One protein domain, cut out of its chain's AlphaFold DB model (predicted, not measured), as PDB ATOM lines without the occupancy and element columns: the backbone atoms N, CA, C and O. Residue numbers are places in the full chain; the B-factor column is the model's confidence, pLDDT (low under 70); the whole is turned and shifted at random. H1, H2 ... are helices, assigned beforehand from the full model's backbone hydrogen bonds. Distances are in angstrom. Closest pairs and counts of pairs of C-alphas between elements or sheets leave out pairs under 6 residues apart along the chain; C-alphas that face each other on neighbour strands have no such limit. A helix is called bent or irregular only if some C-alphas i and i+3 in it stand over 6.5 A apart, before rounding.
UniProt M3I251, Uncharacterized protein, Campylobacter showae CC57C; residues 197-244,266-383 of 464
ATOM      1  N   LYS A 197     -15.153 -15.328  35.828       85.56
ATOM      2  CA  LYS A 197     -16.045 -14.993  36.956       85.56
ATOM      3  C   LYS A 197     -16.421 -13.506  36.947       85.56
ATOM      4  O   LYS A 197     -17.584 -13.148  37.098       85.56
ATOM      5  N   ARG A 198     -15.444 -12.623  36.717       89.06
ATOM      6  CA  ARG A 198     -15.674 -11.173  36.669       89.06
ATOM      7  C   ARG A 198     -16.540 -10.752  35.481       89.06
ATOM      8  O   ARG A 198     -17.423  -9.919  35.650       89.06
ATOM      9  N   GLU A 199     -16.277 -11.287  34.293       89.94
ATOM     10  CA  GLU A 199     -17.077 -10.999  33.095       89.94
ATOM     11  C   GLU A 199     -18.523 -11.470  33.280       89.94
ATOM     12  O   GLU A 199     -19.440 -10.682  33.066       89.94
ATOM     13  N   PHE A 200     -18.725 -12.669  33.833       89.50
ATOM     14  CA  PHE A 200     -20.052 -13.167  34.185       89.50
ATOM     15  C   PHE A 200     -20.803 -12.217  35.130       89.50
ATOM     16  O   PHE A 200     -21.924 -11.804  34.836       89.50
ATOM     17  N   VAL A 201     -20.187 -11.836  36.256       90.94
ATOM     18  CA  VAL A 201     -20.822 -10.947  37.247       90.94
ATOM     19  C   VAL A 201     -21.156  -9.587  36.631       90.94
ATOM     20  O   VAL A 201     -22.221  -9.026  36.894       90.94
ATOM     21  N   LYS A 202     -20.263  -9.059  35.786       94.12
ATOM     22  CA  LYS A 202     -20.486  -7.801  35.074       94.12
ATOM     23  C   LYS A 202     -21.707  -7.882  34.165       94.12
ATOM     24  O   LYS A 202     -22.552  -6.993  34.219       94.12
ATOM     25  N   ASP A 203     -21.809  -8.933  33.362       92.81
ATOM     26  CA  ASP A 203     -22.898  -9.081  32.398       92.81
ATOM     27  C   ASP A 203     -24.258  -9.196  33.102       92.81
ATOM     28  O   ASP A 203     -25.237  -8.592  32.658       92.81
ATOM     29  N   ARG A 204     -24.319  -9.883  34.252       91.94
ATOM     30  CA  ARG A 204     -25.532  -9.974  35.087       91.94
ATOM     31  C   ARG A 204     -25.898  -8.648  35.746       91.94
ATOM     32  O   ARG A 204     -27.065  -8.260  35.735       91.94
ATOM     33  N   LEU A 205     -24.919  -7.914  36.279       93.50
ATOM     34  CA  LEU A 205     -25.145  -6.557  36.786       93.50
ATOM     35  C   LEU A 205     -25.706  -5.641  35.693       93.50
ATOM     36  O   LEU A 205     -26.702  -4.954  35.922       93.50
ATOM     37  N   ASP A 206     -25.096  -5.660  34.508       92.75
ATOM     38  CA  ASP A 206     -25.534  -4.872  33.358       92.75
ATOM     39  C   ASP A 206     -26.947  -5.277  32.903       92.75
ATOM     40  O   ASP A 206     -27.733  -4.409  32.517       92.75
ATOM     41  N   GLY A 207     -27.283  -6.569  32.961       90.25
ATOM     42  CA  GLY A 207     -28.621  -7.095  32.679       90.25
ATOM     43  C   GLY A 207     -29.685  -6.507  33.606       90.25
ATOM     44  O   GLY A 207     -30.685  -5.961  33.136       90.25
ATOM     45  N   VAL A 208     -29.428  -6.510  34.918       90.69
ATOM     46  CA  VAL A 208     -30.328  -5.905  35.913       90.69
ATOM     47  C   VAL A 208     -30.424  -4.385  35.747       90.69
ATOM     48  O   VAL A 208     -31.507  -3.820  35.890       90.69
ATOM     49  N   GLU A 209     -29.329  -3.698  35.408       86.50
ATOM     50  CA  GLU A 209     -29.342  -2.243  35.179       86.50
ATOM     51  C   GLU A 209     -30.126  -1.829  33.926       86.50
ATOM     52  O   GLU A 209     -30.732  -0.754  33.907       86.50
ATOM     53  N   LYS A 210     -30.136  -2.678  32.894       89.19
ATOM     54  CA  LYS A 210     -30.868  -2.461  31.637       89.19
ATOM     55  C   LYS A 210     -32.298  -3.007  31.672       89.19
ATOM     56  O   LYS A 210     -33.016  -2.875  30.684       89.19
ATOM     57  N   ASN A 211     -32.724  -3.615  32.779       87.62
ATOM     58  CA  ASN A 211     -34.073  -4.147  32.918       87.62
ATOM     59  C   ASN A 211     -35.092  -2.997  32.980       87.62
ATOM     60  O   ASN A 211     -35.267  -2.351  34.015       87.62
ATOM     61  N   GLU A 212     -35.768  -2.740  31.859       86.81
ATOM     62  CA  GLU A 212     -36.697  -1.612  31.713       86.81
ATOM     63  C   GLU A 212     -37.894  -1.691  32.673       86.81
ATOM     64  O   GLU A 212     -38.365  -0.653  33.131       86.81
ATOM     65  N   SER A 213     -38.340  -2.893  33.053       85.25
ATOM     66  CA  SER A 213     -39.418  -3.066  34.035       85.25
ATOM     67  C   SER A 213     -38.998  -2.614  35.438       85.25
ATOM     68  O   SER A 213     -39.789  -2.025  36.169       85.25
ATOM     69  N   LEU A 214     -37.743  -2.861  35.822       89.62
ATOM     70  CA  LEU A 214     -37.222  -2.565  37.162       89.62
ATOM     71  C   LEU A 214     -36.621  -1.165  37.300       89.62
ATOM     72  O   LEU A 214     -36.514  -0.642  38.411       89.62
ATOM     73  N   LYS A 215     -36.205  -0.562  36.189       90.44
ATOM     74  CA  LYS A 215     -35.416   0.673  36.135       90.44
ATOM     75  C   LYS A 215     -36.011   1.826  36.938       90.44
ATOM     76  O   LYS A 215     -35.284   2.461  37.699       90.44
ATOM     77  N   GLU A 216     -37.313   2.073  36.798       90.94
ATOM     78  CA  GLU A 216     -38.015   3.130  37.538       90.94
ATOM     79  C   GLU A 216     -37.951   2.868  39.050       90.94
ATOM     80  O   GLU A 216     -37.448   3.698  39.807       90.94
ATOM     81  N   SER A 217     -38.362   1.675  39.484       92.56
ATOM     82  CA  SER A 217     -38.374   1.298  40.900       92.56
ATOM     83  C   SER A 217     -36.975   1.322  41.527       92.56
ATOM     84  O   SER A 217     -36.800   1.819  42.638       92.56
ATOM     85  N   LEU A 218     -35.953   0.837  40.813       93.31
ATOM     86  CA  LEU A 218     -34.568   0.845  41.296       93.31
ATOM     87  C   LEU A 218     -33.989   2.263  41.391       93.31
ATOM     88  O   LEU A 218     -33.185   2.534  42.286       93.31
ATOM     89  N   GLN A 219     -34.375   3.168  40.489       93.38
ATOM     90  CA  GLN A 219     -33.967   4.569  40.553       93.38
ATOM     91  C   GLN A 219     -34.622   5.281  41.744       93.38
ATOM     92  O   GLN A 219     -33.927   5.983  42.479       93.38
ATOM     93  N   ILE A 220     -35.914   5.035  41.992       93.56
ATOM     94  CA  ILE A 220     -36.632   5.575  43.155       93.56
ATOM     95  C   ILE A 220     -35.983   5.098  44.460       93.56
ATOM     96  O   ILE A 220     -35.707   5.915  45.337       93.56
ATOM     97  N   LEU A 221     -35.669   3.802  44.581       94.06
ATOM     98  CA  LEU A 221     -35.001   3.257  45.771       94.06
ATOM     99  C   LEU A 221     -33.623   3.889  46.011       94.06
ATOM    100  O   LEU A 221     -33.271   4.189  47.151       94.06
ATOM    101  N   LYS A 222     -32.867   4.166  44.943       93.94
ATOM    102  CA  LYS A 222     -31.577   4.862  45.029       93.94
ATOM    103  C   LYS A 222     -31.713   6.309  45.504       93.94
ATOM    104  O   LYS A 222     -30.857   6.797  46.239       93.94
ATOM    105  N   GLU A 223     -32.740   7.020  45.053       93.75
ATOM    106  CA  GLU A 223     -33.018   8.388  45.504       93.75
ATOM    107  C   GLU A 223     -33.506   8.415  46.951       93.75
ATOM    108  O   GLU A 223     -33.067   9.265  47.726       93.75
ATOM    109  N   LYS A 224     -34.336   7.439  47.334       92.12
ATOM    110  CA  LYS A 224     -34.838   7.285  48.698       92.12
ATOM    111  C   LYS A 224     -33.698   7.056  49.686       92.12
ATOM    112  O   LYS A 224     -33.627   7.761  50.685       92.12
ATOM    113  N   GLU A 225     -32.764   6.162  49.361       93.06
ATOM    114  CA  GLU A 225     -31.579   5.913  50.191       93.06
ATOM    115  C   GLU A 225     -30.751   7.192  50.418       93.06
ATOM    116  O   GLU A 225     -30.379   7.496  51.548       93.06
ATOM    117  N   LYS A 226     -30.520   7.995  49.370       93.12
ATOM    118  CA  LYS A 226     -29.787   9.268  49.506       93.12
ATOM    119  C   LYS A 226     -30.497  10.265  50.418       93.12
ATOM    120  O   LYS A 226     -29.841  10.988  51.162       93.12
ATOM    121  N   ILE A 227     -31.823  10.348  50.326       90.12
ATOM    122  CA  ILE A 227     -32.609  11.234  51.189       90.12
ATOM    123  C   ILE A 227     -32.587  10.731  52.631       90.12
ATOM    124  O   ILE A 227     -32.430  11.538  53.538       90.12
ATOM    125  N   GLU A 228     -32.664   9.421  52.856       90.12
ATOM    126  CA  GLU A 228     -32.547   8.833  54.195       90.12
ATOM    127  C   GLU A 228     -31.187   9.127  54.843       90.12
ATOM    128  O   GLU A 228     -31.132   9.454  56.029       90.12
ATOM    129  N   GLU A 229     -30.092   9.081  54.079       93.50
ATOM    130  CA  GLU A 229     -28.768   9.505  54.555       93.50
ATOM    131  C   GLU A 229     -28.729  11.003  54.906       93.50
ATOM    132  O   GLU A 229     -28.185  11.376  55.947       93.50
ATOM    133  N   GLN A 230     -29.337  11.866  54.082       89.44
ATOM    134  CA  GLN A 230     -29.417  13.312  54.345       89.44
ATOM    135  C   GLN A 230     -30.260  13.634  55.583       89.44
ATOM    136  O   GLN A 230     -29.865  14.490  56.373       89.44
ATOM    137  N   ILE A 231     -31.386  12.937  55.767       89.81
ATOM    138  CA  ILE A 231     -32.244  13.057  56.950       89.81
ATOM    139  C   ILE A 231     -31.453  12.669  58.195       89.81
ATOM    140  O   ILE A 231     -31.361  13.480  59.109       89.81
ATOM    141  N   LYS A 232     -30.803  11.496  58.207       92.56
ATOM    142  CA  LYS A 232     -29.989  11.055  59.353       92.56
ATOM    143  C   LYS A 232     -28.884  12.051  59.691       92.56
ATOM    144  O   LYS A 232     -28.722  12.416  60.849       92.56
ATOM    145  N   ALA A 233     -28.154  12.535  58.685       90.94
ATOM    146  CA  ALA A 233     -27.095  13.518  58.895       90.94
ATOM    147  C   ALA A 233     -27.626  14.842  59.472       90.94
ATOM    148  O   ALA A 233     -26.965  15.456  60.308       90.94
ATOM    149  N   LYS A 234     -28.815  15.287  59.044       87.56
ATOM    150  CA  LYS A 234     -29.465  16.498  59.564       87.56
ATOM    151  C   LYS A 234     -30.023  16.304  60.969       87.56
ATOM    152  O   LYS A 234     -29.815  17.171  61.809       87.56
ATOM    153  N   GLU A 235     -30.654  15.169  61.250       88.81
ATOM    154  CA  GLU A 235     -31.133  14.819  62.591       88.81
ATOM    155  C   GLU A 235     -29.966  14.734  63.587       88.81
ATOM    156  O   GLU A 235     -30.069  15.247  64.698       88.81
ATOM    157  N   GLU A 236     -28.815  14.191  63.180       88.88
ATOM    158  CA  GLU A 236     -27.598  14.207  63.999       88.88
ATOM    159  C   GLU A 236     -27.029  15.618  64.214       88.88
ATOM    160  O   GLU A 236     -26.531  15.904  65.302       88.88
ATOM    161  N   GLN A 237     -27.074  16.497  63.206       83.69
ATOM    162  CA  GLN A 237     -26.646  17.898  63.348       83.69
ATOM    163  C   GLN A 237     -27.536  18.654  64.335       83.69
ATOM    164  O   GLN A 237     -27.022  19.311  65.235       83.69
ATOM    165  N   ILE A 238     -28.858  18.517  64.201       81.62
ATOM    166  CA  ILE A 238     -29.831  19.128  65.113       81.62
ATOM    167  C   ILE A 238     -29.606  18.599  66.534       81.62
ATOM    168  O   ILE A 238     -29.395  19.386  67.449       81.62
ATOM    169  N   ALA A 239     -29.486  17.280  66.711       84.38
ATOM    170  CA  ALA A 239     -29.257  16.682  68.025       84.38
ATOM    171  C   ALA A 239     -27.928  17.115  68.683       84.38
ATOM    172  O   ALA A 239     -27.853  17.217  69.907       84.38
ATOM    173  N   LYS A 240     -26.859  17.352  67.907       81.56
ATOM    174  CA  LYS A 240     -25.578  17.873  68.428       81.56
ATOM    175  C   LYS A 240     -25.678  19.341  68.841       81.56
ATOM    176  O   LYS A 240     -25.082  19.719  69.850       81.56
ATOM    177  N   LYS A 241     -26.445  20.142  68.097       73.56
ATOM    178  CA  LYS A 241     -26.739  21.541  68.431       73.56
ATOM    179  C   LYS A 241     -27.595  21.655  69.690       73.56
ATOM    180  O   LYS A 241     -27.209  22.370  70.607       73.56
ATOM    181  N   GLU A 242     -28.661  20.865  69.796       71.44
ATOM    182  CA  GLU A 242     -29.531  20.802  70.982       71.44
ATOM    183  C   GLU A 242     -28.774  20.381  72.255       71.44
ATOM    184  O   GLU A 242     -29.088  20.831  73.357       71.44
ATOM    185  N   LYS A 243     -27.748  19.530  72.119       73.31
ATOM    186  CA  LYS A 243     -26.885  19.100  73.233       73.31
ATOM    187  C   LYS A 243     -25.745  20.073  73.556       73.31
ATOM    188  O   LYS A 243     -25.015  19.828  74.514       73.31
ATOM    189  N   GLY A 244     -25.574  21.149  72.785       61.19
ATOM    190  CA  GLY A 244     -24.476  22.105  72.956       61.19
ATOM    191  C   GLY A 244     -23.087  21.521  72.664       61.19
ATOM    192  O   GLY A 244     -22.091  21.997  73.207       61.19
ATOM    193  N   GLN A 266     -26.173  40.495  72.065       54.84
ATOM    194  CA  GLN A 266     -26.579  39.162  72.511       54.84
ATOM    195  C   GLN A 266     -27.974  38.773  71.988       54.84
ATOM    196  O   GLN A 266     -28.187  37.624  71.606       54.84
ATOM    197  N   GLU A 267     -28.905  39.728  71.895       63.62
ATOM    198  CA  GLU A 267     -30.198  39.534  71.223       63.62
ATOM    199  C   GLU A 267     -30.049  39.277  69.710       63.62
ATOM    200  O   GLU A 267     -30.772  38.437  69.176       63.62
ATOM    201  N   ASP A 268     -29.104  39.930  69.019       71.50
ATOM    202  CA  ASP A 268     -28.853  39.712  67.580       71.50
ATOM    203  C   ASP A 268     -28.222  38.330  67.309       71.50
ATOM    204  O   ASP A 268     -28.548  37.671  66.318       71.50
ATOM    205  N   TRP A 269     -27.371  37.842  68.221       66.56
ATOM    206  CA  TRP A 269     -26.824  36.480  68.178       66.56
ATOM    207  C   TRP A 269     -27.874  35.410  68.471       66.56
ATOM    208  O   TRP A 269     -27.973  34.448  67.711       66.56
ATOM    209  N   ASN A 270     -28.699  35.598  69.505       74.19
ATOM    210  CA  ASN A 270     -29.803  34.683  69.808       74.19
ATOM    211  C   ASN A 270     -30.785  34.606  68.635       74.19
ATOM    212  O   ASN A 270     -31.158  33.521  68.210       74.19
ATOM    213  N   LYS A 271     -31.113  35.747  68.023       79.75
ATOM    214  CA  LYS A 271     -31.981  35.782  66.847       79.75
ATOM    215  C   LYS A 271     -31.379  35.048  65.644       79.75
ATOM    216  O   LYS A 271     -32.100  34.349  64.942       79.75
ATOM    217  N   ARG A 272     -30.067  35.172  65.402       72.25
ATOM    218  CA  ARG A 272     -29.376  34.392  64.355       72.25
ATOM    219  C   ARG A 272     -29.365  32.894  64.653       72.25
ATOM    220  O   ARG A 272     -29.483  32.110  63.716       72.25
ATOM    221  N   ALA A 273     -29.213  32.503  65.916       70.50
ATOM    222  CA  ALA A 273     -29.279  31.105  66.332       70.50
ATOM    223  C   ALA A 273     -30.686  30.524  66.103       70.50
ATOM    224  O   ALA A 273     -30.803  29.498  65.438       70.50
ATOM    225  N   ASP A 274     -31.733  31.239  66.527       77.75
ATOM    226  CA  ASP A 274     -33.137  30.859  66.313       77.75
ATOM    227  C   ASP A 274     -33.484  30.777  64.812       77.75
ATOM    228  O   ASP A 274     -34.160  29.854  64.356       77.75
ATOM    229  N   GLU A 275     -32.999  31.728  63.999       80.06
ATOM    230  CA  GLU A 275     -33.180  31.711  62.541       80.06
ATOM    231  C   GLU A 275     -32.476  30.510  61.884       80.06
ATOM    232  O   GLU A 275     -33.016  29.925  60.941       80.06
ATOM    233  N   LEU A 276     -31.293  30.121  62.367       73.00
ATOM    234  CA  LEU A 276     -30.558  28.949  61.879       73.00
ATOM    235  C   LEU A 276     -31.212  27.628  62.301       73.00
ATOM    236  O   LEU A 276     -31.255  26.690  61.504       73.00
ATOM    237  N   GLU A 277     -31.724  27.545  63.526       75.31
ATOM    238  CA  GLU A 277     -32.478  26.389  64.016       75.31
ATOM    239  C   GLU A 277     -33.743  26.182  63.176       75.31
ATOM    240  O   GLU A 277     -33.930  25.117  62.585       75.31
ATOM    241  N   MET A 278     -34.519  27.249  62.970       83.12
ATOM    242  CA  MET A 278     -35.711  27.229  62.120       83.12
ATOM    243  C   MET A 278     -35.390  26.854  60.662       83.12
ATOM    244  O   MET A 278     -36.180  26.177  59.998       83.12
ATOM    245  N   GLN A 279     -34.229  27.261  60.136       80.69
ATOM    246  CA  GLN A 279     -33.770  26.818  58.815       80.69
ATOM    247  C   GLN A 279     -33.494  25.311  58.777       80.69
ATOM    248  O   GLN A 279     -33.905  24.650  57.823       80.69
ATOM    249  N   HIS A 280     -32.834  24.749  59.793       81.06
ATOM    250  CA  HIS A 280     -32.562  23.310  59.856       81.06
ATOM    251  C   HIS A 280     -33.825  22.469  60.016       81.06
ATOM    252  O   HIS A 280     -33.950  21.442  59.345       81.06
ATOM    253  N   GLU A 281     -34.771  22.914  60.841       83.25
ATOM    254  CA  GLU A 281     -36.078  22.271  60.979       83.25
ATOM    255  C   GLU A 281     -36.833  22.260  59.647       83.25
ATOM    256  O   GLU A 281     -37.313  21.212  59.208       83.25
ATOM    257  N   LYS A 282     -36.866  23.400  58.950       90.00
ATOM    258  CA  LYS A 282     -37.520  23.517  57.643       90.00
ATOM    259  C   LYS A 282     -36.860  22.640  56.576       90.00
ATOM    260  O   LYS A 282     -37.553  21.980  55.805       90.00
ATOM    261  N   GLU A 283     -35.529  22.603  56.529       85.81
ATOM    262  CA  GLU A 283     -34.791  21.712  55.623       85.81
ATOM    263  C   GLU A 283     -35.086  20.232  55.908       85.81
ATOM    264  O   GLU A 283     -35.221  19.438  54.973       85.81
ATOM    265  N   LEU A 284     -35.200  19.848  57.184       85.06
ATOM    266  CA  LEU A 284     -35.563  18.489  57.584       85.06
ATOM    267  C   LEU A 284     -36.996  18.142  57.159       85.06
ATOM    268  O   LEU A 284     -37.240  17.037  56.668       85.06
ATOM    269  N   GLU A 285     -37.935  19.074  57.310       92.31
ATOM    270  CA  GLU A 285     -39.321  18.899  56.871       92.31
ATOM    271  C   GLU A 285     -39.419  18.737  55.344       92.31
ATOM    272  O   GLU A 285     -40.044  17.788  54.865       92.31
ATOM    273  N   ASP A 286     -38.701  19.563  54.576       91.12
ATOM    274  CA  ASP A 286     -38.610  19.440  53.115       91.12
ATOM    275  C   ASP A 286     -38.036  18.074  52.682       91.12
ATOM    276  O   ASP A 286     -38.453  17.501  51.668       91.12
ATOM    277  N   LEU A 287     -37.068  17.524  53.429       88.94
ATOM    278  CA  LEU A 287     -36.525  16.185  53.173       88.94
ATOM    279  C   LEU A 287     -37.544  15.077  53.485       88.94
ATOM    280  O   LEU A 287     -37.669  14.136  52.695       88.94
ATOM    281  N   LYS A 288     -38.306  15.197  54.579       88.44
ATOM    282  CA  LYS A 288     -39.367  14.243  54.959       88.44
ATOM    283  C   LYS A 288     -40.534  14.247  53.965       88.44
ATOM    284  O   LYS A 288     -41.054  13.181  53.615       88.44
ATOM    285  N   ASP A 289     -40.902  15.411  53.430       93.56
ATOM    286  CA  ASP A 289     -41.895  15.520  52.354       93.56
ATOM    287  C   ASP A 289     -41.401  14.846  51.060       93.56
ATOM    288  O   ASP A 289     -42.113  14.040  50.452       93.56
ATOM    289  N   LYS A 290     -40.141  15.080  50.665       90.19
ATOM    290  CA  LYS A 290     -39.540  14.381  49.514       90.19
ATOM    291  C   LYS A 290     -39.496  12.864  49.713       90.19
ATOM    292  O   LYS A 290     -39.815  12.134  48.774       90.19
ATOM    293  N   GLN A 291     -39.149  12.383  50.908       88.00
ATOM    294  CA  GLN A 291     -39.166  10.953  51.237       88.00
ATOM    295  C   GLN A 291     -40.572  10.358  51.060       88.00
ATOM    296  O   GLN A 291     -40.726   9.306  50.438       88.00
ATOM    297  N   SER A 292     -41.603  11.062  51.537       92.44
ATOM    298  CA  SER A 292     -43.005  10.645  51.406       92.44
ATOM    299  C   SER A 292     -43.458  10.588  49.942       92.44
ATOM    300  O   SER A 292     -44.109   9.630  49.522       92.44
ATOM    301  N   LYS A 293     -43.060  11.574  49.126       93.44
ATOM    302  CA  LYS A 293     -43.323  11.587  47.675       93.44
ATOM    303  C   LYS A 293     -42.638  10.429  46.950       93.44
ATOM    304  O   LYS A 293     -43.249   9.817  46.074       93.44
ATOM    305  N   LEU A 294     -41.397  10.104  47.312       91.62
ATOM    306  CA  LEU A 294     -40.690   8.953  46.747       91.62
ATOM    307  C   LEU A 294     -41.351   7.628  47.128       91.62
ATOM    308  O   LEU A 294     -41.438   6.748  46.277       91.62
ATOM    309  N   GLU A 295     -41.867   7.489  48.351       91.69
ATOM    310  CA  GLU A 295     -42.622   6.293  48.742       91.69
ATOM    311  C   GLU A 295     -43.900   6.143  47.909       91.69
ATOM    312  O   GLU A 295     -44.169   5.070  47.374       91.69
ATOM    313  N   ALA A 296     -44.655   7.225  47.707       93.25
ATOM    314  CA  ALA A 296     -45.837   7.192  46.847       93.25
ATOM    315  C   ALA A 296     -45.485   6.822  45.391       93.25
ATOM    316  O   ALA A 296     -46.176   6.011  44.768       93.25
ATOM    317  N   ASN A 297     -44.388   7.371  44.859       93.00
ATOM    318  CA  ASN A 297     -43.895   7.032  43.523       93.00
ATOM    319  C   ASN A 297     -43.454   5.566  43.433       93.00
ATOM    320  O   ASN A 297     -43.750   4.913  42.435       93.00
ATOM    321  N   PHE A 298     -42.812   5.031  44.475       94.06
ATOM    322  CA  PHE A 298     -42.445   3.618  44.546       94.06
ATOM    323  C   PHE A 298     -43.689   2.729  44.514       94.06
ATOM    324  O   PHE A 298     -43.790   1.824  43.694       94.06
ATOM    325  N   GLN A 299     -44.702   3.028  45.331       93.56
ATOM    326  CA  GLN A 299     -45.948   2.256  45.320       93.56
ATOM    327  C   GLN A 299     -46.649   2.286  43.955       93.56
ATOM    328  O   GLN A 299     -47.262   1.294  43.559       93.56
ATOM    329  N   LYS A 300     -46.538   3.396  43.217       93.62
ATOM    330  CA  LYS A 300     -47.049   3.518  41.847       93.62
ATOM    331  C   LYS A 300     -46.222   2.712  40.838       93.62
ATOM    332  O   LYS A 300     -46.798   2.105  39.938       93.62
ATOM    333  N   SER A 301     -44.899   2.665  40.983       92.56
ATOM    334  CA  SER A 301     -44.052   1.845  40.109       92.56
ATOM    335  C   SER A 301     -44.291   0.346  40.334       92.56
ATOM    336  O   SER A 301     -44.272  -0.424  39.375       92.56
ATOM    337  N   ILE A 302     -44.630  -0.070  41.563       93.56
ATOM    338  CA  ILE A 302     -45.095  -1.439  41.840       93.56
ATOM    339  C   ILE A 302     -46.426  -1.734  41.136       93.56
ATOM    340  O   ILE A 302     -46.574  -2.805  40.553       93.56
ATOM    341  N   ASP A 303     -47.377  -0.794  41.114       90.81
ATOM    342  CA  ASP A 303     -48.621  -0.982  40.352       90.81
ATOM    343  C   ASP A 303     -48.341  -1.176  38.855       90.81
ATOM    344  O   ASP A 303     -48.937  -2.045  38.222       90.81
ATOM    345  N   ASN A 304     -47.405  -0.416  38.281       89.25
ATOM    346  CA  ASN A 304     -46.997  -0.587  36.882       89.25
ATOM    347  C   ASN A 304     -46.362  -1.970  36.638       89.25
ATOM    348  O   ASN A 304     -46.672  -2.631  35.644       89.25
ATOM    349  N   LEU A 305     -45.510  -2.429  37.561       88.75
ATOM    350  CA  LEU A 305     -44.883  -3.752  37.515       88.75
ATOM    351  C   LEU A 305     -45.912  -4.885  37.569       88.75
ATOM    352  O   LEU A 305     -45.835  -5.799  36.757       88.75
ATOM    353  N   MET A 306     -46.893  -4.807  38.472       87.38
ATOM    354  CA  MET A 306     -47.950  -5.819  38.598       87.38
ATOM    355  C   MET A 306     -48.916  -5.835  37.410       87.38
ATOM    356  O   MET A 306     -49.467  -6.878  37.074       87.38
ATOM    357  N   ASN A 307     -49.139  -4.682  36.774       83.00
ATOM    358  CA  ASN A 307     -50.005  -4.564  35.598       83.00
ATOM    359  C   ASN A 307     -49.297  -4.938  34.282       83.00
ATOM    360  O   ASN A 307     -49.910  -4.865  33.214       83.00
ATOM    361  N   SER A 308     -48.022  -5.326  34.348       77.88
ATOM    362  CA  SER A 308     -47.216  -5.810  33.226       77.88
ATOM    363  C   SER A 308     -46.689  -7.219  33.514       77.88
ATOM    364  O   SER A 308     -46.840  -7.733  34.619       77.88
ATOM    365  N   ASP A 309     -45.992  -7.830  32.556       76.38
ATOM    366  CA  ASP A 309     -45.249  -9.083  32.783       76.38
ATOM    367  C   ASP A 309     -43.952  -8.861  33.609       76.38
ATOM    368  O   ASP A 309     -43.027  -9.676  33.595       76.38
ATOM    369  N   GLY A 310     -43.859  -7.740  34.339       80.56
ATOM    370  CA  GLY A 310     -42.664  -7.285  35.048       80.56
ATOM    371  C   GLY A 310     -42.273  -8.137  36.257       80.56
ATOM    372  O   GLY A 310     -41.109  -8.112  36.648       80.56
ATOM    373  N   ILE A 311     -43.195  -8.930  36.816       85.62
ATOM    374  CA  ILE A 311     -42.917  -9.820  37.961       85.62
ATOM    375  C   ILE A 311     -41.870 -10.879  37.600       85.62
ATOM    376  O   ILE A 311     -40.937 -11.103  38.370       85.62
ATOM    377  N   ASN A 312     -41.943 -11.448  36.394       84.50
ATOM    378  CA  ASN A 312     -40.913 -12.367  35.905       84.50
ATOM    379  C   ASN A 312     -39.551 -11.670  35.805       84.50
ATOM    380  O   ASN A 312     -38.528 -12.255  36.139       84.50
ATOM    381  N   GLY A 313     -39.534 -10.390  35.418       86.12
ATOM    382  CA  GLY A 313     -38.318  -9.578  35.403       86.12
ATOM    383  C   GLY A 313     -37.684  -9.404  36.788       86.12
ATOM    384  O   GLY A 313     -36.459  -9.367  36.879       86.12
ATOM    385  N   ILE A 314     -38.493  -9.336  37.855       90.12
ATOM    386  CA  ILE A 314     -38.018  -9.279  39.247       90.12
ATOM    387  C   ILE A 314     -37.358 -10.605  39.639       90.12
ATOM    388  O   ILE A 314     -36.235 -10.599  40.139       90.12
ATOM    389  N   ILE A 315     -38.034 -11.730  39.387       88.69
ATOM    390  CA  ILE A 315     -37.525 -13.066  39.727       88.69
ATOM    391  C   ILE A 315     -36.233 -13.365  38.968       88.69
ATOM    392  O   ILE A 315     -35.235 -13.723  39.589       88.69
ATOM    393  N   THR A 316     -36.200 -13.116  37.655       88.44
ATOM    394  CA  THR A 316     -34.983 -13.280  36.852       88.44
ATOM    395  C   THR A 316     -33.841 -12.430  37.401       88.44
ATOM    396  O   THR A 316     -32.740 -12.938  37.581       88.44
ATOM    397  N   ALA A 317     -34.088 -11.159  37.736       90.81
ATOM    398  CA  ALA A 317     -33.054 -10.298  38.306       90.81
ATOM    399  C   ALA A 317     -32.517 -10.834  39.644       90.81
ATOM    400  O   ALA A 317     -31.310 -10.797  39.870       90.81
ATOM    401  N   LEU A 318     -33.381 -11.359  40.518       91.75
ATOM    402  CA  LEU A 318     -32.958 -11.979  41.779       91.75
ATOM    403  C   LEU A 318     -32.109 -13.226  41.542       91.75
ATOM    404  O   LEU A 318     -31.035 -13.339  42.121       91.75
ATOM    405  N   GLN A 319     -32.524 -14.109  40.636       88.12
ATOM    406  CA  GLN A 319     -31.747 -15.296  40.274       88.12
ATOM    407  C   GLN A 319     -30.375 -14.929  39.691       88.12
ATOM    408  O   GLN A 319     -29.370 -15.559  40.011       88.12
ATOM    409  N   GLU A 320     -30.301 -13.900  38.845       88.38
ATOM    410  CA  GLU A 320     -29.033 -13.413  38.293       88.38
ATOM    411  C   GLU A 320     -28.109 -12.833  39.371       88.38
ATOM    412  O   GLU A 320     -26.890 -13.043  39.323       88.38
ATOM    413  N   MET A 321     -28.670 -12.124  40.354       91.56
ATOM    414  CA  MET A 321     -27.908 -11.584  41.477       91.56
ATOM    415  C   MET A 321     -27.451 -12.687  42.435       91.56
ATOM    416  O   MET A 321     -26.279 -12.692  42.805       91.56
ATOM    417  N   ASP A 322     -28.308 -13.653  42.772       88.81
ATOM    418  CA  ASP A 322     -27.940 -14.807  43.598       88.81
ATOM    419  C   ASP A 322     -26.823 -15.622  42.939       88.81
ATOM    420  O   ASP A 322     -25.800 -15.870  43.572       88.81
ATOM    421  N   ARG A 323     -26.931 -15.923  41.636       84.75
ATOM    422  CA  ARG A 323     -25.860 -16.599  40.877       84.75
ATOM    423  C   ARG A 323     -24.551 -15.816  40.903       84.75
ATOM    424  O   ARG A 323     -23.472 -16.394  41.004       84.75
ATOM    425  N   SER A 324     -24.630 -14.489  40.817       88.38
ATOM    426  CA  SER A 324     -23.444 -13.639  40.926       88.38
ATOM    427  C   SER A 324     -22.824 -13.732  42.326       88.38
ATOM    428  O   SER A 324     -21.606 -13.847  42.450       88.38
ATOM    429  N   LEU A 325     -23.645 -13.725  43.382       87.12
ATOM    430  CA  LEU A 325     -23.199 -13.890  44.769       87.12
ATOM    431  C   LEU A 325     -22.601 -15.276  45.029       87.12
ATOM    432  O   LEU A 325     -21.576 -15.351  45.701       87.12
ATOM    433  N   GLU A 326     -23.167 -16.344  44.467       83.75
ATOM    434  CA  GLU A 326     -22.590 -17.696  44.511       83.75
ATOM    435  C   GLU A 326     -21.158 -17.695  43.960       83.75
ATOM    436  O   GLU A 326     -20.233 -18.168  44.622       83.75
ATOM    437  N   MET A 327     -20.954 -17.088  42.784       76.62
ATOM    438  CA  MET A 327     -19.641 -17.042  42.135       76.62
ATOM    439  C   MET A 327     -18.609 -16.183  42.875       76.62
ATOM    440  O   MET A 327     -17.416 -16.473  42.783       76.62
ATOM    441  N   MET A 328     -19.035 -15.136  43.591       76.38
ATOM    442  CA  MET A 328     -18.123 -14.244  44.327       76.38
ATOM    443  C   MET A 328     -17.852 -14.696  45.763       76.38
ATOM    444  O   MET A 328     -16.735 -14.552  46.246       76.38
ATOM    445  N   LEU A 329     -18.871 -15.195  46.465       66.62
ATOM    446  CA  LEU A 329     -18.835 -15.427  47.913       66.62
ATOM    447  C   LEU A 329     -18.814 -16.910  48.293       66.62
ATOM    448  O   LEU A 329     -18.890 -17.219  49.482       66.62
ATOM    449  N   LYS A 330     -18.748 -17.830  47.316       62.47
ATOM    450  CA  LYS A 330     -18.888 -19.281  47.542       62.47
ATOM    451  C   LYS A 330     -20.154 -19.618  48.354       62.47
ATOM    452  O   LYS A 330     -20.157 -20.570  49.133       62.47
ATOM    453  N   GLN A 331     -21.227 -18.833  48.204       57.59
ATOM    454  CA  GLN A 331     -22.533 -19.221  48.743       57.59
ATOM    455  C   GLN A 331     -22.969 -20.516  48.059       57.59
ATOM    456  O   GLN A 331     -22.788 -20.679  46.852       57.59
ATOM    457  N   GLY A 332     -23.485 -21.462  48.842       62.34
ATOM    458  CA  GLY A 332     -23.879 -22.762  48.316       62.34
ATOM    459  C   GLY A 332     -25.039 -22.610  47.338       62.34
ATOM    460  O   GLY A 332     -26.027 -21.946  47.651       62.34
ATOM    461  N   LYS A 333     -24.957 -23.286  46.188       73.06
ATOM    462  CA  LYS A 333     -26.041 -23.384  45.192       73.06
ATOM    463  C   LYS A 333     -27.395 -23.733  45.831       73.06
ATOM    464  O   LYS A 333     -28.442 -23.256  45.405       73.06
ATOM    465  N   GLU A 334     -27.371 -24.539  46.890       75.44
ATOM    466  CA  GLU A 334     -28.548 -24.925  47.674       75.44
ATOM    467  C   GLU A 334     -29.240 -23.733  48.356       75.44
ATOM    468  O   GLU A 334     -30.468 -23.683  48.396       75.44
ATOM    469  N   GLU A 335     -28.482 -22.747  48.841       79.69
ATOM    470  CA  GLU A 335     -29.028 -21.551  49.496       79.69
ATOM    471  C   GLU A 335     -29.780 -20.663  48.493       79.69
ATOM    472  O   GLU A 335     -30.851 -20.140  48.796       79.69
ATOM    473  N   SER A 336     -29.242 -20.527  47.281       79.12
ATOM    474  CA  SER A 336     -29.863 -19.783  46.180       79.12
ATOM    475  C   SER A 336     -31.161 -20.435  45.704       79.12
ATOM    476  O   SER A 336     -32.198 -19.777  45.622       79.12
ATOM    477  N   ILE A 337     -31.149 -21.760  45.514       79.12
ATOM    478  CA  ILE A 337     -32.352 -22.530  45.161       79.12
ATOM    479  C   ILE A 337     -33.422 -22.408  46.255       79.12
ATOM    480  O   ILE A 337     -34.604 -22.235  45.954       79.12
ATOM    481  N   ALA A 338     -33.025 -22.477  47.530       83.81
ATOM    482  CA  ALA A 338     -33.952 -22.327  48.645       83.81
ATOM    483  C   ALA A 338     -34.596 -20.930  48.676       83.81
ATOM    484  O   ALA A 338     -35.809 -20.828  48.874       83.81
ATOM    485  N   LYS A 339     -33.819 -19.866  48.429       88.12
ATOM    486  CA  LYS A 339     -34.336 -18.491  48.331       88.12
ATOM    487  C   LYS A 339     -35.314 -18.334  47.178       88.12
ATOM    488  O   LYS A 339     -36.388 -17.774  47.375       88.12
ATOM    489  N   ASP A 340     -34.974 -18.845  45.999       86.94
ATOM    490  CA  ASP A 340     -35.842 -18.771  44.821       86.94
ATOM    491  C   ASP A 340     -37.197 -19.441  45.082       86.94
ATOM    492  O   ASP A 340     -38.255 -18.837  44.892       86.94
ATOM    493  N   ARG A 341     -37.166 -20.644  45.664       85.75
ATOM    494  CA  ARG A 341     -38.374 -21.359  46.078       85.75
ATOM    495  C   ARG A 341     -39.184 -20.575  47.110       85.75
ATOM    496  O   ARG A 341     -40.396 -20.455  46.959       85.75
ATOM    497  N   GLN A 342     -38.533 -20.016  48.130       87.81
ATOM    498  CA  GLN A 342     -39.206 -19.226  49.162       87.81
ATOM    499  C   GLN A 342     -39.892 -17.983  48.577       87.81
ATOM    500  O   GLN A 342     -41.006 -17.649  48.977       87.81
ATOM    501  N   ARG A 343     -39.258 -17.295  47.621       90.31
ATOM    502  CA  ARG A 343     -39.860 -16.138  46.938       90.31
ATOM    503  C   ARG A 343     -41.093 -16.542  46.145       90.31
ATOM    504  O   ARG A 343     -42.106 -15.850  46.229       90.31
ATOM    505  N   GLN A 344     -41.020 -17.664  45.429       85.38
ATOM    506  CA  GLN A 344     -42.152 -18.183  44.672       85.38
ATOM    507  C   GLN A 344     -43.315 -18.562  45.596       85.38
ATOM    508  O   GLN A 344     -44.435 -18.110  45.385       85.38
ATOM    509  N   GLU A 345     -43.038 -19.307  46.669       86.88
ATOM    510  CA  GLU A 345     -44.042 -19.682  47.671       86.88
ATOM    511  C   GLU A 345     -44.682 -18.443  48.321       86.88
ATOM    512  O   GLU A 345     -45.902 -18.381  48.477       86.88
ATOM    513  N   ASN A 346     -43.890 -17.414  48.641       87.88
ATOM    514  CA  ASN A 346     -44.400 -16.159  49.196       87.88
ATOM    515  C   ASN A 346     -45.300 -15.396  48.210       87.88
ATOM    516  O   ASN A 346     -46.319 -14.842  48.627       87.88
ATOM    517  N   LEU A 347     -44.947 -15.363  46.921       88.56
ATOM    518  CA  LEU A 347     -45.780 -14.745  45.889       88.56
ATOM    519  C   LEU A 347     -47.097 -15.497  45.702       88.56
ATOM    520  O   LEU A 347     -48.150 -14.863  45.663       88.56
ATOM    521  N   ASP A 348     -47.043 -16.827  45.644       86.38
ATOM    522  CA  ASP A 348     -48.219 -17.678  45.456       86.38
ATOM    523  C   ASP A 348     -49.193 -17.544  46.636       86.38
ATOM    524  O   ASP A 348     -50.399 -17.389  46.442       86.38
ATOM    525  N   LEU A 349     -48.673 -17.516  47.872       88.75
ATOM    526  CA  LEU A 349     -49.475 -17.284  49.078       88.75
ATOM    527  C   LEU A 349     -50.119 -15.894  49.098       88.75
ATOM    528  O   LEU A 349     -51.219 -15.724  49.629       88.75
ATOM    529  N   ALA A 350     -49.433 -14.889  48.553       87.62
ATOM    530  CA  ALA A 350     -49.909 -13.516  48.558       87.62
ATOM    531  C   ALA A 350     -50.857 -13.196  47.389       87.62
ATOM    532  O   ALA A 350     -51.595 -12.220  47.519       87.62
ATOM    533  N   PHE A 351     -50.865 -13.991  46.310       84.88
ATOM    534  CA  PHE A 351     -51.477 -13.695  45.003       84.88
ATOM    535  C   PHE A 351     -52.924 -13.187  45.062       84.88
ATOM    536  O   PHE A 351     -53.238 -12.148  44.483       84.88
ATOM    537  N   ASP A 352     -53.792 -13.864  45.818       79.44
ATOM    538  CA  ASP A 352     -55.211 -13.493  45.952       79.44
ATOM    539  C   ASP A 352     -55.485 -12.522  47.119       79.44
ATOM    540  O   ASP A 352     -56.637 -12.269  47.484       79.44
ATOM    541  N   SER A 353     -54.440 -11.965  47.737       85.50
ATOM    542  CA  SER A 353     -54.550 -11.108  48.918       85.50
ATOM    543  C   SER A 353     -54.138  -9.656  48.637       85.50
ATOM    544  O   SER A 353     -53.291  -9.395  47.782       85.50
ATOM    545  N   PRO A 354     -54.623  -8.685  49.437       81.88
ATOM    546  CA  PRO A 354     -54.113  -7.311  49.405       81.88
ATOM    547  C   PRO A 354     -52.600  -7.196  49.660       81.88
ATOM    548  O   PRO A 354     -52.009  -6.166  49.347       81.88
ATOM    549  N   LYS A 355     -51.966  -8.246  50.206       89.62
ATOM    550  CA  LYS A 355     -50.523  -8.305  50.461       89.62
ATOM    551  C   LYS A 355     -49.699  -8.625  49.216       89.62
ATOM    552  O   LYS A 355     -48.481  -8.520  49.279       89.62
ATOM    553  N   PHE A 356     -50.316  -8.978  48.084       89.44
ATOM    554  CA  PHE A 356     -49.571  -9.262  46.853       89.44
ATOM    555  C   PHE A 356     -48.684  -8.088  46.432       89.44
ATOM    556  O   PHE A 356     -47.506  -8.263  46.133       89.44
ATOM    557  N   LYS A 357     -49.229  -6.869  46.500       90.75
ATOM    558  CA  LYS A 357     -48.491  -5.640  46.192       90.75
ATOM    559  C   LYS A 357     -47.287  -5.439  47.110       90.75
ATOM    560  O   LYS A 357     -46.217  -5.056  46.647       90.75
ATOM    561  N   GLU A 358     -47.467  -5.705  48.398       91.75
ATOM    562  CA  GLU A 358     -46.398  -5.629  49.394       91.75
ATOM    563  C   GLU A 358     -45.305  -6.664  49.096       91.75
ATOM    564  O   GLU A 358     -44.138  -6.294  49.007       91.75
ATOM    565  N   ALA A 359     -45.687  -7.913  48.805       92.12
ATOM    566  CA  ALA A 359     -44.757  -8.982  48.442       92.12
ATOM    567  C   ALA A 359     -43.937  -8.642  47.184       92.12
ATOM    568  O   ALA A 359     -42.716  -8.785  47.186       92.12
ATOM    569  N   VAL A 360     -44.574  -8.120  46.129       91.94
ATOM    570  CA  VAL A 360     -43.870  -7.652  44.921       91.94
ATOM    571  C   VAL A 360     -42.928  -6.491  45.255       91.94
ATOM    572  O   VAL A 360     -41.783  -6.473  44.803       91.94
ATOM    573  N   GLY A 361     -43.376  -5.535  46.075       93.69
ATOM    574  CA  GLY A 361     -42.548  -4.420  46.537       93.69
ATOM    575  C   GLY A 361     -41.314  -4.872  47.320       93.69
ATOM    576  O   GLY A 361     -40.226  -4.327  47.120       93.69
ATOM    577  N   ASP A 362     -41.451  -5.886  48.170       94.94
ATOM    578  CA  ASP A 362     -40.348  -6.442  48.949       94.94
ATOM    579  C   ASP A 362     -39.331  -7.178  48.075       94.94
ATOM    580  O   ASP A 362     -38.129  -6.989  48.265       94.94
ATOM    581  N   LEU A 363     -39.772  -7.902  47.042       94.75
ATOM    582  CA  LEU A 363     -38.855  -8.493  46.062       94.75
ATOM    583  C   LEU A 363     -38.059  -7.427  45.296       94.75
ATOM    584  O   LEU A 363     -36.864  -7.597  45.062       94.75
ATOM    585  N   VAL A 364     -38.669  -6.293  44.940       95.56
ATOM    586  CA  VAL A 364     -37.942  -5.186  44.290       95.56
ATOM    587  C   VAL A 364     -36.891  -4.575  45.228       95.56
ATOM    588  O   VAL A 364     -35.772  -4.276  44.795       95.56
ATOM    589  N   LYS A 365     -37.207  -4.416  46.520       96.06
ATOM    590  CA  LYS A 365     -36.222  -3.993  47.533       96.06
ATOM    591  C   LYS A 365     -35.108  -5.029  47.698       96.06
ATOM    592  O   LYS A 365     -33.946  -4.656  47.888       96.06
ATOM    593  N   GLU A 366     -35.437  -6.315  47.602       95.94
ATOM    594  CA  GLU A 366     -34.454  -7.393  47.612       95.94
ATOM    595  C   GLU A 366     -33.517  -7.291  46.400       95.94
ATOM    596  O   GLU A 366     -32.302  -7.268  46.602       95.94
ATOM    597  N   VAL A 367     -34.040  -7.101  45.177       95.50
ATOM    598  CA  VAL A 367     -33.222  -6.873  43.964       95.50
ATOM    599  C   VAL A 367     -32.251  -5.723  44.197       95.50
ATOM    600  O   VAL A 367     -31.055  -5.848  43.932       95.50
ATOM    601  N   TYR A 368     -32.742  -4.597  44.723       95.38
ATOM    602  CA  TYR A 368     -31.912  -3.428  45.003       95.38
ATOM    603  C   TYR A 368     -30.781  -3.748  45.993       95.38
ATOM    604  O   TYR A 368     -29.620  -3.391  45.770       95.38
ATOM    605  N   THR A 369     -31.105  -4.472  47.061       94.88
ATOM    606  CA  THR A 369     -30.151  -4.861  48.104       94.88
ATOM    607  C   THR A 369     -29.101  -5.835  47.572       94.88
ATOM    608  O   THR A 369     -27.905  -5.636  47.801       94.88
ATOM    609  N   GLN A 370     -29.514  -6.867  46.837       93.12
ATOM    610  CA  GLN A 370     -28.592  -7.838  46.259       93.12
ATOM    611  C   GLN A 370     -27.703  -7.207  45.192       93.12
ATOM    612  O   GLN A 370     -26.489  -7.385  45.241       93.12
ATOM    613  N   ARG A 371     -28.261  -6.368  44.311       94.19
ATOM    614  CA  ARG A 371     -27.486  -5.599  43.327       94.19
ATOM    615  C   ARG A 371     -26.367  -4.803  43.989       94.19
ATOM    616  O   ARG A 371     -25.255  -4.766  43.469       94.19
ATOM    617  N   LYS A 372     -26.623  -4.168  45.138       93.75
ATOM    618  CA  LYS A 372     -25.582  -3.442  45.882       93.75
ATOM    619  C   LYS A 372     -24.481  -4.365  46.394       93.75
ATOM    620  O   LYS A 372     -23.310  -4.021  46.250       93.75
ATOM    621  N   LYS A 373     -24.841  -5.526  46.949       92.56
ATOM    622  CA  LYS A 373     -23.869  -6.538  47.397       92.56
ATOM    623  C   LYS A 373     -23.022  -7.040  46.229       92.56
ATOM    624  O   LYS A 373     -21.799  -7.009  46.315       92.56
ATOM    625  N   VAL A 374     -23.666  -7.398  45.117       92.75
ATOM    626  CA  VAL A 374     -23.001  -7.859  43.892       92.75
ATOM    627  C   VAL A 374     -22.060  -6.790  43.343       92.75
ATOM    628  O   VAL A 374     -20.914  -7.078  43.024       92.75
ATOM    629  N   LYS A 375     -22.496  -5.529  43.305       93.69
ATOM    630  CA  LYS A 375     -21.660  -4.403  42.870       93.69
ATOM    631  C   LYS A 375     -20.453  -4.164  43.785       93.69
ATOM    632  O   LYS A 375     -19.395  -3.773  43.294       93.69
ATOM    633  N   GLY A 376     -20.611  -4.378  45.092       91.69
ATOM    634  CA  GLY A 376     -19.517  -4.351  46.064       91.69
ATOM    635  C   GLY A 376     -18.484  -5.442  45.785       91.69
ATOM    636  O   GLY A 376     -17.324  -5.118  45.545       91.69
ATOM    637  N   GLY A 377     -18.927  -6.699  45.697       90.06
ATOM    638  CA  GLY A 377     -18.055  -7.837  45.378       90.06
ATOM    639  C   GLY A 377     -17.368  -7.696  44.015       90.06
ATOM    640  O   GLY A 377     -16.165  -7.897  43.896       90.06
ATOM    641  N   PHE A 378     -18.077  -7.212  42.993       92.38
ATOM    642  CA  PHE A 378     -17.483  -6.929  41.684       92.38
ATOM    643  C   PHE A 378     -16.345  -5.895  41.763       92.38
ATOM    644  O   PHE A 378     -15.320  -6.028  41.091       92.38
ATOM    645  N   LYS A 379     -16.493  -4.866  42.607       92.50
ATOM    646  CA  LYS A 379     -15.434  -3.875  42.841       92.50
ATOM    647  C   LYS A 379     -14.221  -4.502  43.535       92.50
ATOM    648  O   LYS A 379     -13.096  -4.152  43.189       92.50
ATOM    649  N   GLU A 380     -14.436  -5.420  44.473       90.50
ATOM    650  CA  GLU A 380     -13.359  -6.192  45.106       90.50
ATOM    651  C   GLU A 380     -12.604  -7.032  44.065       90.50
ATOM    652  O   GLU A 380     -11.381  -6.938  43.992       90.50
ATOM    653  N   MET A 381     -13.309  -7.715  43.157       90.00
ATOM    654  CA  MET A 381     -12.689  -8.470  42.055       90.00
ATOM    655  C   MET A 381     -11.867  -7.587  41.093       90.00
ATOM    656  O   MET A 381     -10.818  -8.004  40.595       90.00
ATOM    657  N   GLU A 382     -12.319  -6.364  40.790       92.06
ATOM    658  CA  GLU A 382     -11.531  -5.414  39.982       92.06
ATOM    659  C   GLU A 382     -10.303  -4.891  40.746       92.06
ATOM    660  O   GLU A 382      -9.230  -4.737  40.155       92.06
ATOM    661  N   ASN A 383     -10.420  -4.674  42.059       92.31
ATOM    662  CA  ASN A 383      -9.279  -4.316  42.902       92.31
ATOM    663  C   ASN A 383      -8.247  -5.452  42.950       92.31
ATOM    664  O   ASN A 383      -7.058  -5.195  42.772       92.31
TER     665      ASN A 383
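Overview. This is residues 197 to 244 and 266 to 383 of the 464 residues of an uncharacterized protein of Campylobacter showae CC57C (UniProt M3I251). Two long helices, H3 and H2, lie side by side as a long arm that meets a bundle of four helices, H1, H4, H5 and H6, at a large angle. In that up-and-down bundle each helix runs against the one before it in the chain, and H4 and H6 lie between H1 and H5. The printed part has 166 residues with six named helices, H1 to H6 in chain order, and no named strand; its class is all helix. It is loose, with a radius of gyration of the C-alphas of 20.8 A, and only just elongated, spanning 68 by 45 by 25 A.

Arrangement. Begin with H3, residues 266 to 306, whose residues 266 to 276 stand free. H2, residues 212 to 242, touches it at a shallow tilt of 21 degrees, opposite ways; look at the closest C-alphas, those of Ser 217 and Ser 301, 5.8 A apart. H2 is irregular: C-alphas 213 and 216 are 7.3 A apart. The hub is H6, residues 356 to 383, which touches five helices. With residues 299 to 306 alone H3 touches H6, only just about perpendicular at 73 degrees, C-alphas 302 and 361 being closest at 6.1 A. H4, residues 310 to 329, touches H6 the same way at 33 degrees, a tilt only just short of steep; their closest C-alphas, Leu 318 and Val 367, are 5.6 A apart. H5, residues 333 to 350, forms a hairpin with H4, closest at C-alphas 322 and 336, 5.9 A, and another with H6, closest at C-alphas 350 and 356, 4.6 A. H1, residues 197 to 209, touches H4 at 24 degrees, a shallow tilt, opposite ways, with C-alphas 201 and 324 closest at 5.3 A. H1 and H5 are apart. Every O i to N i+4 pair is within hydrogen-bond range in H1, H3, H4, H5 and H6; in H2, 25 of 27 are.

Along the chain. Find C-alpha 266 at (-26.579, 39.162, 72.511); from there H3 runs 60.3 A to C-alpha 306 at (-47.950, -5.819, 38.598). H2 measures 45.8 A and H6 40.8 A, the latter ending at C-alpha 383, (-9.279, -4.316, 42.902). H4 measures 28.3 A, H5 26.0 A and H1 18.5 A.

Size, cuts and confidence. The C-alphas farthest apart are those of Gln 266 and Glu 334, at 68.8 A. Residues 245 to 265 are not printed, and C-alphas 244 and 266 are 17.2 A apart across this cut. Of the links printed whole, each is tight. In this predicted model, pLDDT is under 70 at residues 244, 266 to 267, 269 and 329 to 332.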